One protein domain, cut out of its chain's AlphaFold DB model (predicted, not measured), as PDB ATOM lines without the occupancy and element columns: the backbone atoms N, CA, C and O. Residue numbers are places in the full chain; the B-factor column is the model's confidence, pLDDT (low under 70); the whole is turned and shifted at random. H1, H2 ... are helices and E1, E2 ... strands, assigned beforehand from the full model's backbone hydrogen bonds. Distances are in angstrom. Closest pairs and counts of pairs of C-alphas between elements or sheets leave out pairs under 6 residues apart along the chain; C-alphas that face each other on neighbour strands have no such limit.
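Overview. This is residues 52 to 128 of the 128 residues of the protein "LysR_substrate domain-containing protein" of Lachnospiraceae bacterium (UniProt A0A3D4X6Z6). Two short parallel strands, E1 and E2, form a small ribbon in the middle, with the long helix H2 packed beside E1 and the short H3 on the other side of the ribbon. An 18-residue stretch with no named element, residues 52 to 69, leads in before H1. The printed part has 77 residues, with three named helices and two named strands in the order H1, E1, H2, E2, H3. The class is mixed, helices and strands, though under half of the residues are in named elements. The whole is compact, with a radius of gyration of the C-alphas of 12.5 A and spans of 33 by 31 by 19 A.

Arrangement. H1, residues 70 to 73, and H2, residues 87 to 99, only just touch, with 3 pairs of C-alphas within 8 A; the closest are those of Phe 70 and Leu 96, 7.3 A apart, and H2 takes part with residues 96 to 97 alone. E1, residues 77 to 81, and E2, residues 105 to 110, are parallel neighbours at 31 degrees, with N 78 and O 105 at 2.8 A and N 107 and O 78 at 2.9 A, within hydrogen-bond range. E1, H2 and E2 make a strand-helix-strand unit, two parallel neighbour strands with a helix between, and its crossover is right-handed. The closest C-alphas of E1 and H2 are those of Ile 80 and Tyr 90, 7.2 A apart. H2 and E2 are near each other, with 5 pairs of C-alphas within 10 A. The closest C-alphas of E2 and H3, residues 115 to 118, are those of Cys 110 and Ala 116, 5.9 A apart. H2 and H3 are apart. In H2 every O i to N i+4 pair is within hydrogen-bond range; H1 and H3 are too short for such a pair.

Along the chain. H1 begins at C-alpha 70, (24.010, -53.178, -53.481), and spans 5.6 A. E1 is 13.6 A long, H2 18.2 A and E2 14.8 A. H3 spans 5.6 A and ends at C-alpha 118, (32.828, -31.713, -42.260).

Size, cuts and confidence. The C-alphas farthest apart are those of Asp 85 and Ser 128, 35.2 A. The printed part has no cut, and the four links between named elements are tight. The pLDDT is under 70 at residue 53 and residues 112 to 128.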
ATOM      1  N   GLU A  52      18.515 -52.780 -43.570       71.25
ATOM      2  CA  GLU A  52      19.839 -52.167 -43.675       71.25
ATOM      3  C   GLU A  52      19.713 -50.998 -44.666       71.25
ATOM      4  O   GLU A  52      19.225 -51.184 -45.781       71.25
ATOM      5  N   ALA A  53      20.073 -49.786 -44.240       66.44
ATOM      6  CA  ALA A  53      19.904 -48.578 -45.043       66.44
ATOM      7  C   ALA A  53      21.264 -48.002 -45.444       66.44
ATOM      8  O   ALA A  53      22.159 -47.857 -44.610       66.44
ATOM      9  N   VAL A  54      21.392 -47.642 -46.722       73.62
ATOM     10  CA  VAL A  54      22.477 -46.802 -47.232       73.62
ATOM     11  C   VAL A  54      21.939 -45.379 -47.307       73.62
ATOM     12  O   VAL A  54      20.915 -45.136 -47.940       73.62
ATOM     13  N   PHE A  55      22.614 -44.439 -46.648       79.12
ATOM     14  CA  PHE A  55      22.242 -43.030 -46.716       79.12
ATOM     15  C   PHE A  55      22.893 -42.399 -47.941       79.12
ATOM     16  O   PHE A  55      24.118 -42.341 -48.043       79.12
ATOM     17  N   ILE A  56      22.060 -41.934 -48.866       80.56
ATOM     18  CA  ILE A  56      22.483 -41.282 -50.102       80.56
ATOM     19  C   ILE A  56      22.069 -39.807 -49.997       80.56
ATOM     20  O   ILE A  56      20.908 -39.533 -49.686       80.56
ATOM     21  N   PRO A  57      22.983 -38.839 -50.183       81.38
ATOM     22  CA  PRO A  57      22.632 -37.424 -50.116       81.38
ATOM     23  C   PRO A  57      21.841 -36.994 -51.360       81.38
ATOM     24  O   PRO A  57      22.074 -37.522 -52.442       81.38
ATOM     25  N   LEU A  58      20.967 -35.987 -51.213       80.56
ATOM     26  CA  LEU A  58      20.060 -35.469 -52.260       80.56
ATOM     27  C   LEU A  58      20.733 -35.165 -53.613       80.56
ATOM     28  O   LEU A  58      20.096 -35.285 -54.649       80.56
ATOM     29  N   GLY A  59      22.007 -34.766 -53.618       82.88
ATOM     30  CA  GLY A  59      22.758 -34.454 -54.843       82.88
ATOM     31  C   GLY A  59      23.540 -35.625 -55.450       82.88
ATOM     32  O   GLY A  59      24.262 -35.428 -56.423       82.88
ATOM     33  N   HIS A  60      23.476 -36.822 -54.866       84.69
ATOM     34  CA  HIS A  60      24.218 -37.976 -55.370       84.69
ATOM     35  C   HIS A  60      23.546 -38.553 -56.626       84.69
ATOM     36  O   HIS A  60      22.322 -38.678 -56.634       84.69
ATOM     37  N   PRO A  61      24.299 -39.036 -57.633       88.19
ATOM     38  CA  PRO A  61      23.712 -39.626 -58.844       88.19
ATOM     39  C   PRO A  61      22.767 -40.810 -58.596       88.19
ATOM     40  O   PRO A  61      21.909 -41.097 -59.424       88.19
ATOM     41  N   LEU A  62      22.934 -41.502 -57.463       88.44
ATOM     42  CA  LEU A  62      22.076 -42.619 -57.051       88.44
ATOM     43  C   LEU A  62      20.845 -42.200 -56.231       88.44
ATOM     44  O   LEU A  62      20.068 -43.071 -55.866       88.44
ATOM     45  N   PHE A  63      20.676 -40.917 -55.894       87.88
ATOM     46  CA  PHE A  63      19.619 -40.487 -54.973       87.88
ATOM     47  C   PHE A  63      18.215 -40.789 -55.508       87.88
ATOM     48  O   PHE A  63      17.405 -41.382 -54.802       87.88
ATOM     49  N   ASP A  64      17.963 -40.452 -56.774       87.56
ATOM     50  CA  ASP A  64      16.675 -40.690 -57.436       87.56
ATOM     51  C   ASP A  64      16.611 -42.048 -58.156       87.56
ATOM     52  O   ASP A  64      15.627 -42.360 -58.832       87.56
ATOM     53  N   GLN A  65      17.659 -42.871 -58.049       87.00
ATOM     54  CA  GLN A  65      17.688 -44.170 -58.708       87.00
ATOM     55  C   GLN A  65      16.960 -45.217 -57.871       87.00
ATOM     56  O   GLN A  65      17.161 -45.342 -56.663       87.00
ATOM     57  N   ASN A  66      16.143 -46.029 -58.538       86.56
ATOM     58  CA  ASN A  66      15.530 -47.195 -57.918       86.56
ATOM     59  C   ASN A  66      16.562 -48.329 -57.824       86.56
ATOM     60  O   ASN A  66      16.596 -49.210 -58.682       86.56
ATOM     61  N   LEU A  67      17.419 -48.271 -56.804       86.00
ATOM     62  CA  LEU A  67      18.445 -49.282 -56.567       86.00
ATOM     63  C   LEU A  67      17.793 -50.628 -56.235       86.00
ATOM     64  O   LEU A  67      17.038 -50.761 -55.272       86.00
ATOM     65  N   THR A  68      18.125 -51.643 -57.018       87.12
ATOM     66  CA  THR A  68      17.648 -53.022 -56.863       87.12
ATOM     67  C   THR A  68      18.693 -53.931 -56.212       87.12
ATOM     68  O   THR A  68      18.358 -55.003 -55.703       87.12
ATOM     69  N   SER A  69      19.963 -53.514 -56.198       87.75
ATOM     70  CA  SER A  69      21.091 -54.280 -55.678       87.75
ATOM     71  C   SER A  69      22.184 -53.383 -55.109       87.75
ATOM     72  O   SER A  69      22.550 -52.360 -55.680       87.75
ATOM     73  N   PHE A  70      22.826 -53.841 -54.032       88.69
ATOM     74  CA  PHE A  70      24.010 -53.178 -53.481       88.69
ATOM     75  C   PHE A  70      25.192 -53.131 -54.473       88.69
ATOM     76  O   PHE A  70      26.073 -52.284 -54.344       88.69
ATOM     77  N   ALA A  71      25.202 -54.005 -55.490       91.12
ATOM     78  CA  ALA A  71      26.207 -53.999 -56.557       91.12
ATOM     79  C   ALA A  71      26.207 -52.698 -57.378       91.12
ATOM     80  O   ALA A  71      27.235 -52.341 -57.948       91.12
ATOM     81  N   GLU A  72      25.087 -51.973 -57.428       90.81
ATOM     82  CA  GLU A  72      24.973 -50.697 -58.147       90.81
ATOM     83  C   GLU A  72      25.797 -49.584 -57.476       90.81
ATOM     84  O   GLU A  72      26.190 -48.613 -58.118       90.81
ATOM     85  N   CYS A  73      26.165 -49.768 -56.206       90.00
ATOM     86  CA  CYS A  73      27.044 -48.861 -55.478       90.00
ATOM     87  C   CYS A  73      28.543 -49.112 -55.743       90.00
ATOM     88  O   CYS A  73      29.371 -48.380 -55.207       90.00
ATOM     89  N   ARG A  74      28.922 -50.131 -56.537       91.69
ATOM     90  CA  ARG A  74      30.318 -50.604 -56.680       91.69
ATOM     91  C   ARG A  74      31.328 -49.526 -57.083       91.69
ATOM     92  O   ARG A  74      32.482 -49.583 -56.661       91.69
ATOM     93  N   GLU A  75      30.904 -48.568 -57.906       90.56
ATOM     94  CA  GLU A  75      31.789 -47.540 -58.461       90.56
ATOM     95  C   GLU A  75      31.976 -46.357 -57.501       90.56
ATOM     96  O   GLU A  75      32.935 -45.591 -57.640       90.56
ATOM     97  N   TYR A  76      31.108 -46.233 -56.493       90.12
ATOM     98  CA  TYR A  76      31.086 -45.098 -55.583       90.12
ATOM     99  C   TYR A  76      31.919 -45.354 -54.324       90.12
ATOM    100  O   TYR A  76      31.941 -46.467 -53.786       90.12
ATOM    101  N   PRO A  77      32.622 -44.325 -53.825       90.25
ATOM    102  CA  PRO A  77      33.327 -44.422 -52.563       90.25
ATOM    103  C   PRO A  77      32.362 -44.352 -51.368       90.25
ATOM    104  O   PRO A  77      31.443 -43.537 -51.335       90.25
ATOM    105  N   PHE A  78      32.619 -45.166 -50.347       89.06
ATOM    106  CA  PHE A  78      31.865 -45.212 -49.099       89.06
ATOM    107  C   PHE A  78      32.549 -44.393 -48.005       89.06
ATOM    108  O   PHE A  78      33.769 -44.453 -47.822       89.06
ATOM    109  N   ILE A  79      31.735 -43.678 -47.234       87.19
ATOM    110  CA  ILE A  79      32.110 -43.091 -45.948       87.19
ATOM    111  C   ILE A  79      31.613 -44.040 -44.862       87.19
ATOM    112  O   ILE A  79      30.456 -44.458 -44.890       87.19
ATOM    113  N   ILE A  80      32.479 -44.386 -43.914       86.88
ATOM    114  CA  ILE A  80      32.133 -45.297 -42.818       86.88
ATOM    115  C   ILE A  80      32.392 -44.655 -41.463       86.88
ATOM    116  O   ILE A  80      33.169 -43.707 -41.352       86.88
ATOM    117  N   LEU A  81      31.782 -45.194 -40.409       83.12
ATOM    118  CA  LEU A  81      32.256 -44.917 -39.057       83.12
ATOM    119  C   LEU A  81      33.609 -45.595 -38.818       83.12
ATOM    120  O   LEU A  81      33.943 -46.587 -39.467       83.12
ATOM    121  N   ASN A  82      34.392 -45.039 -37.896       81.75
ATOM    122  CA  ASN A  82      35.713 -45.530 -37.537       81.75
ATOM    123  C   ASN A  82      35.663 -47.026 -37.193       81.75
ATOM    124  O   ASN A  82      35.010 -47.388 -36.213       81.75
ATOM    125  N   PRO A  83      36.359 -47.900 -37.946       83.44
ATOM    126  CA  PRO A  83      36.377 -49.333 -37.662       83.44
ATOM    127  C   PRO A  83      36.931 -49.684 -36.279       83.44
ATOM    128  O   PRO A  83      36.585 -50.739 -35.759       83.44
ATOM    129  N   GLY A  84      37.770 -48.823 -35.686       81.44
ATOM    130  CA  GLY A  84      38.258 -49.012 -34.317       81.44
ATOM    131  C   GLY A  84      37.140 -48.949 -33.273       81.44
ATOM    132  O   GLY A  84      37.143 -49.732 -32.329       81.44
ATOM    133  N   ASP A  85      36.153 -48.079 -33.493       76.19
ATOM    134  CA  ASP A  85      35.029 -47.862 -32.576       76.19
ATOM    135  C   ASP A  85      33.790 -48.686 -32.983       76.19
ATOM    136  O   ASP A  85      33.004 -49.120 -32.143       76.19
ATOM    137  N   TYR A  86      33.628 -48.943 -34.287       77.44
ATOM    138  CA  TYR A  86      32.470 -49.616 -34.884       77.44
ATOM    139  C   TYR A  86      32.877 -50.758 -35.838       77.44
ATOM    140  O   TYR A  86      32.477 -50.764 -37.009       77.44
ATOM    141  N   PRO A  87      33.617 -51.779 -35.365       82.00
ATOM    142  CA  PRO A  87      34.115 -52.863 -36.220       82.00
ATOM    143  C   PRO A  87      32.985 -53.636 -36.918       82.00
ATOM    144  O   PRO A  87      33.134 -54.099 -38.047       82.00
ATOM    145  N   GLN A  88      31.819 -53.708 -36.274       81.62
ATOM    146  CA  GLN A  88      30.616 -54.383 -36.762       81.62
ATOM    147  C   GLN A  88      30.050 -53.738 -38.040       81.62
ATOM    148  O   GLN A  88      29.514 -54.435 -38.901       81.62
ATOM    149  N   GLN A  89      30.173 -52.412 -38.191       81.31
ATOM    150  CA  GLN A  89      29.710 -51.715 -39.397       81.31
ATOM    151  C   GLN A  89      30.647 -51.957 -40.580       81.31
ATOM    152  O   GLN A  89      30.191 -52.199 -41.696       81.31
ATOM    153  N   TYR A  90      31.957 -51.944 -40.327       87.38
ATOM    154  CA  TYR A  90      32.955 -52.279 -41.337       87.38
ATOM    155  C   TYR A  90      32.822 -53.736 -41.807       87.38
ATOM    156  O   TYR A  90      32.857 -54.011 -43.011       87.38
ATOM    157  N   ALA A  91      32.600 -54.665 -40.869       88.62
ATOM    158  CA  ALA A  91      32.326 -56.063 -41.181       88.62
ATOM    159  C   ALA A  91      31.078 -56.208 -42.063       88.62
ATOM    160  O   ALA A  91      31.154 -56.848 -43.108       88.62
ATOM    161  N   LEU A  92      29.972 -55.540 -41.711       86.81
ATOM    162  CA  LEU A  92      28.747 -55.541 -42.515       86.81
ATOM    163  C   LEU A  92      28.991 -55.042 -43.946       86.81
ATOM    164  O   LEU A  92      28.594 -55.705 -44.901       86.81
ATOM    165  N   LEU A  93      29.656 -53.895 -44.109       89.88
ATOM    166  CA  LEU A  93      29.955 -53.347 -45.434       89.88
ATOM    167  C   LEU A  93      30.772 -54.344 -46.274       89.88
ATOM    168  O   LEU A  93      30.474 -54.570 -47.446       89.88
ATOM    169  N   THR A  94      31.767 -54.978 -45.656       91.50
ATOM    170  CA  THR A  94      32.623 -55.975 -46.310       91.50
ATOM    171  C   THR A  94      31.842 -57.235 -46.693       91.50
ATOM    172  O   THR A  94      31.992 -57.739 -47.808       91.50
ATOM    173  N   GLU A  95      30.976 -57.734 -45.804       91.69
ATOM    174  CA  GLU A  95      30.071 -58.861 -46.066       91.69
ATOM    175  C   GLU A  95      29.131 -58.563 -47.238       91.69
ATOM    176  O   GLU A  95      28.988 -59.395 -48.137       91.69
ATOM    177  N   LEU A  96      28.528 -57.370 -47.260       90.12
ATOM    178  CA  LEU A  96      27.641 -56.925 -48.333       90.12
ATOM    179  C   LEU A  96      28.381 -56.809 -49.664       90.12
ATOM    180  O   LEU A  96      27.911 -57.342 -50.667       90.12
ATOM    181  N   GLY A  97      29.559 -56.185 -49.678       92.44
ATOM    182  CA  GLY A  97      30.387 -56.117 -50.877       92.44
ATOM    183  C   GLY A  97      30.698 -57.511 -51.420       92.44
ATOM    184  O   GLY A  97      30.397 -57.816 -52.575       92.44
ATOM    185  N   LYS A  98      31.202 -58.407 -50.562       93.50
ATOM    186  CA  LYS A  98      31.517 -59.791 -50.941       93.50
ATOM    187  C   LYS A  98      30.293 -60.527 -51.487       93.50
ATOM    188  O   LYS A  98      30.395 -61.189 -52.518       93.50
ATOM    189  N   LYS A  99      29.138 -60.396 -50.828       93.56
ATOM    190  CA  LYS A  99      27.864 -60.993 -51.261       93.56
ATOM    191  C   LYS A  99      27.441 -60.504 -52.650       93.56
ATOM    192  O   LYS A  99      26.876 -61.279 -53.413       93.56
ATOM    193  N   HIS A 100      27.724 -59.246 -52.972       93.38
ATOM    194  CA  HIS A 100      27.371 -58.610 -54.242       93.38
ATOM    195  C   HIS A 100      28.537 -58.554 -55.248       93.38
ATOM    196  O   HIS A 100      28.431 -57.889 -56.277       93.38
ATOM    197  N   GLY A 101      29.629 -59.280 -54.990       94.88
ATOM    198  CA  GLY A 101      30.724 -59.479 -55.940       94.88
ATOM    199  C   GLY A 101      31.682 -58.295 -56.105       94.88
ATOM    200  O   GLY A 101      32.335 -58.204 -57.143       94.88
ATOM    201  N   PHE A 102      31.790 -57.393 -55.124       95.12
ATOM    202  CA  PHE A 102      32.753 -56.287 -55.168       95.12
ATOM    203  C   PHE A 102      33.389 -55.984 -53.805       95.12
ATOM    204  O   PHE A 102      32.819 -56.250 -52.754       95.12
ATOM    205  N   THR A 103      34.581 -55.392 -53.813       94.19
ATOM    206  CA  THR A 103      35.200 -54.862 -52.591       94.19
ATOM    207  C   THR A 103      34.811 -53.390 -52.442       94.19
ATOM    208  O   THR A 103      35.130 -52.606 -53.339       94.19
ATOM    209  N   PRO A 104      34.140 -52.978 -51.350       92.75
ATOM    210  CA  PRO A 104      33.742 -51.587 -51.156       92.75
ATOM    211  C   PRO A 104      34.956 -50.658 -51.100       92.75
ATOM    212  O   PRO A 104      35.915 -50.905 -50.367       92.75
ATOM    213  N   ARG A 105      34.919 -49.567 -51.870       91.75
ATOM    214  CA  ARG A 105      35.980 -48.554 -51.882       91.75
ATOM    215  C   ARG A 105      35.743 -47.577 -50.741       91.75
ATOM    216  O   ARG A 105      34.807 -46.792 -50.805       91.75
ATOM    217  N   ILE A 106      36.572 -47.603 -49.705       90.38
ATOM    218  CA  ILE A 106      36.409 -46.695 -48.563       90.38
ATOM    219  C   ILE A 106      37.182 -45.411 -48.822       90.38
ATOM    220  O   ILE A 106      38.393 -45.429 -49.027       90.38
ATOM    221  N   ALA A 107      36.461 -44.297 -48.809       88.56
ATOM    222  CA  ALA A 107      37.020 -42.965 -48.978       88.56
ATOM    223  C   ALA A 107      37.573 -42.399 -47.668       88.56
ATOM    224  O   ALA A 107      38.637 -41.785 -47.658       88.56
ATOM    225  N   MET A 108      36.827 -42.574 -46.574       85.62
ATOM    226  CA  MET A 108      37.205 -42.084 -45.253       85.62
ATOM    227  C   MET A 108      36.454 -42.812 -44.138       85.62
ATOM    228  O   MET A 108      35.367 -43.358 -44.349       85.62
ATOM    229  N   SER A 109      37.021 -42.745 -42.935       86.12
ATOM    230  CA  SER A 109      36.348 -43.085 -41.689       86.12
ATOM    231  C   SER A 109      36.025 -41.829 -40.872       86.12
ATOM    232  O   SER A 109      36.766 -40.847 -40.891       86.12
ATOM    233  N   CYS A 110      34.900 -41.863 -40.161       81.00
ATOM    234  CA  CYS A 110      34.371 -40.769 -39.350       81.00
ATOM    235  C   CYS A 110      34.211 -41.213 -37.891       81.00
ATOM    236  O   CYS A 110      33.867 -42.362 -37.629       81.00
ATOM    237  N   ILE A 111      34.415 -40.310 -36.932       73.25
ATOM    238  CA  ILE A 111      34.294 -40.634 -35.496       73.25
ATOM    239  C   ILE A 111      32.821 -40.864 -35.125       73.25
ATOM    240  O   ILE A 111      32.486 -41.724 -34.314       73.25
ATOM    241  N   ASN A 112      31.926 -40.106 -35.753       68.88
ATOM    242  CA  ASN A 112      30.480 -40.225 -35.609       68.88
ATOM    243  C   ASN A 112      29.767 -39.745 -36.888       68.88
ATOM    244  O   ASN A 112      30.395 -39.228 -37.817       68.88
ATOM    245  N   THR A 113      28.446 -39.901 -36.935       69.06
ATOM    246  CA  THR A 113      27.608 -39.489 -38.074       69.06
ATOM    247  C   THR A 113      27.622 -37.978 -38.325       69.06
ATOM    248  O   THR A 113      27.469 -37.557 -39.467       69.06
ATOM    249  N   GLU A 114      27.852 -37.155 -37.300       66.75
ATOM    250  CA  GLU A 114      27.939 -35.692 -37.424       66.75
ATOM    251  C   GLU A 114      29.255 -35.245 -38.081       66.75
ATOM    252  O   GLU A 114      29.285 -34.308 -38.873       66.75
ATOM    253  N   SER A 115      30.351 -35.961 -37.826       65.56
ATOM    254  CA  SER A 115      31.666 -35.639 -38.388       65.56
ATOM    255  C   SER A 115      31.765 -35.886 -39.900       65.56
ATOM    256  O   SER A 115      32.630 -35.306 -40.557       65.56
ATOM    257  N   ALA A 116      30.846 -36.674 -40.472       58.84
ATOM    258  CA  ALA A 116      30.764 -36.901 -41.915       58.84
ATOM    259  C   ALA A 116      30.411 -35.624 -42.705       58.84
ATOM    260  O   ALA A 116      30.793 -35.497 -43.867       58.84
ATOM    261  N   TYR A 117      29.744 -34.647 -42.076       54.47
ATOM    262  CA  TYR A 117      29.381 -33.372 -42.709       54.47
ATOM    263  C   TYR A 117      30.580 -32.441 -42.949       54.47
ATOM    264  O   TYR A 117      30.502 -31.538 -43.780       54.47
ATOM    265  N   CYS A 118      31.705 -32.652 -42.262       45.41
ATOM    266  CA  CYS A 118      32.828 -31.713 -42.260       45.41
ATOM    267  C   CYS A 118      33.771 -31.831 -43.474       45.41
ATOM    268  O   CYS A 118      34.792 -31.142 -43.500       45.41
ATOM    269  N   ASN A 119      33.475 -32.670 -44.480       45.41
ATOM    270  CA  ASN A 119      34.353 -32.841 -45.644       45.41
ATOM    271  C   ASN A 119      33.640 -32.604 -46.997       45.41
ATOM    272  O   ASN A 119      33.102 -33.540 -47.593       45.41
ATOM    273  N   PRO A 120      33.671 -31.370 -47.539       42.53
ATOM    274  CA  PRO A 120      32.952 -30.998 -48.762       42.53
ATOM    275  C   PRO A 120      33.509 -31.619 -50.056       42.53
ATOM    276  O   PRO A 120      32.885 -31.496 -51.107       42.53
ATOM    277  N   ARG A 121      34.661 -32.309 -50.023       46.00
ATOM    278  CA  ARG A 121      35.285 -32.886 -51.231       46.00
ATOM    279  C   ARG A 121      34.559 -34.109 -51.805       46.00
ATOM    280  O   ARG A 121      34.846 -34.481 -52.940       46.00
ATOM    281  N   PHE A 122      33.637 -34.725 -51.063       49.31
ATOM    282  CA  PHE A 122      32.966 -35.962 -51.490       49.31
ATOM    283  C   PHE A 122      31.652 -35.755 -52.245       49.31
ATOM    284  O   PHE A 122      31.225 -36.656 -52.959       49.31
ATOM    285  N   PHE A 123      31.034 -34.577 -52.156       48.47
ATOM    286  CA  PHE A 123      29.740 -34.331 -52.802       48.47
ATOM    287  C   PHE A 123      29.845 -33.927 -54.283       48.47
ATOM    288  O   PHE A 123      28.814 -33.804 -54.934       48.47
ATOM    289  N   TYR A 124      31.057 -33.736 -54.829       41.91
ATOM    290  CA  TYR A 124      31.238 -33.072 -56.131       41.91
ATOM    291  C   TYR A 124      32.097 -33.795 -57.177       41.91
ATOM    292  O   TYR A 124      32.279 -33.252 -58.258       41.91
ATOM    293  N   ASN A 125      32.581 -35.014 -56.925       37.88
ATOM    294  CA  ASN A 125      33.382 -35.751 -57.912       37.88
ATOM    295  C   ASN A 125      32.784 -37.136 -58.206       37.88
ATOM    296  O   ASN A 125      33.383 -38.159 -57.876       37.88
ATOM    297  N   ALA A 126      31.598 -37.173 -58.817       37.56
ATOM    298  CA  ALA A 126      31.194 -38.336 -59.607       37.56
ATOM    299  C   ALA A 126      31.809 -38.188 -61.015       37.56
ATOM    300  O   ALA A 126      31.785 -37.076 -61.547       37.56
ATOM    301  N   PRO A 127      32.405 -39.240 -61.604       37.78
ATOM    302  CA  PRO A 127      32.943 -39.152 -62.954       37.78
ATOM    303  C   PRO A 127      31.800 -38.908 -63.949       37.78
ATOM    304  O   PRO A 127      30.778 -39.592 -63.903       37.78
ATOM    305  N   SER A 128      31.992 -37.892 -64.788       37.38
ATOM    306  CA  SER A 128      31.183 -37.551 -65.965       37.38
ATOM    307  C   SER A 128      31.251 -38.618 -67.047       37.38
ATOM    308  O   SER A 128      32.382 -39.119 -67.255       37.38
TER     309      SER A 128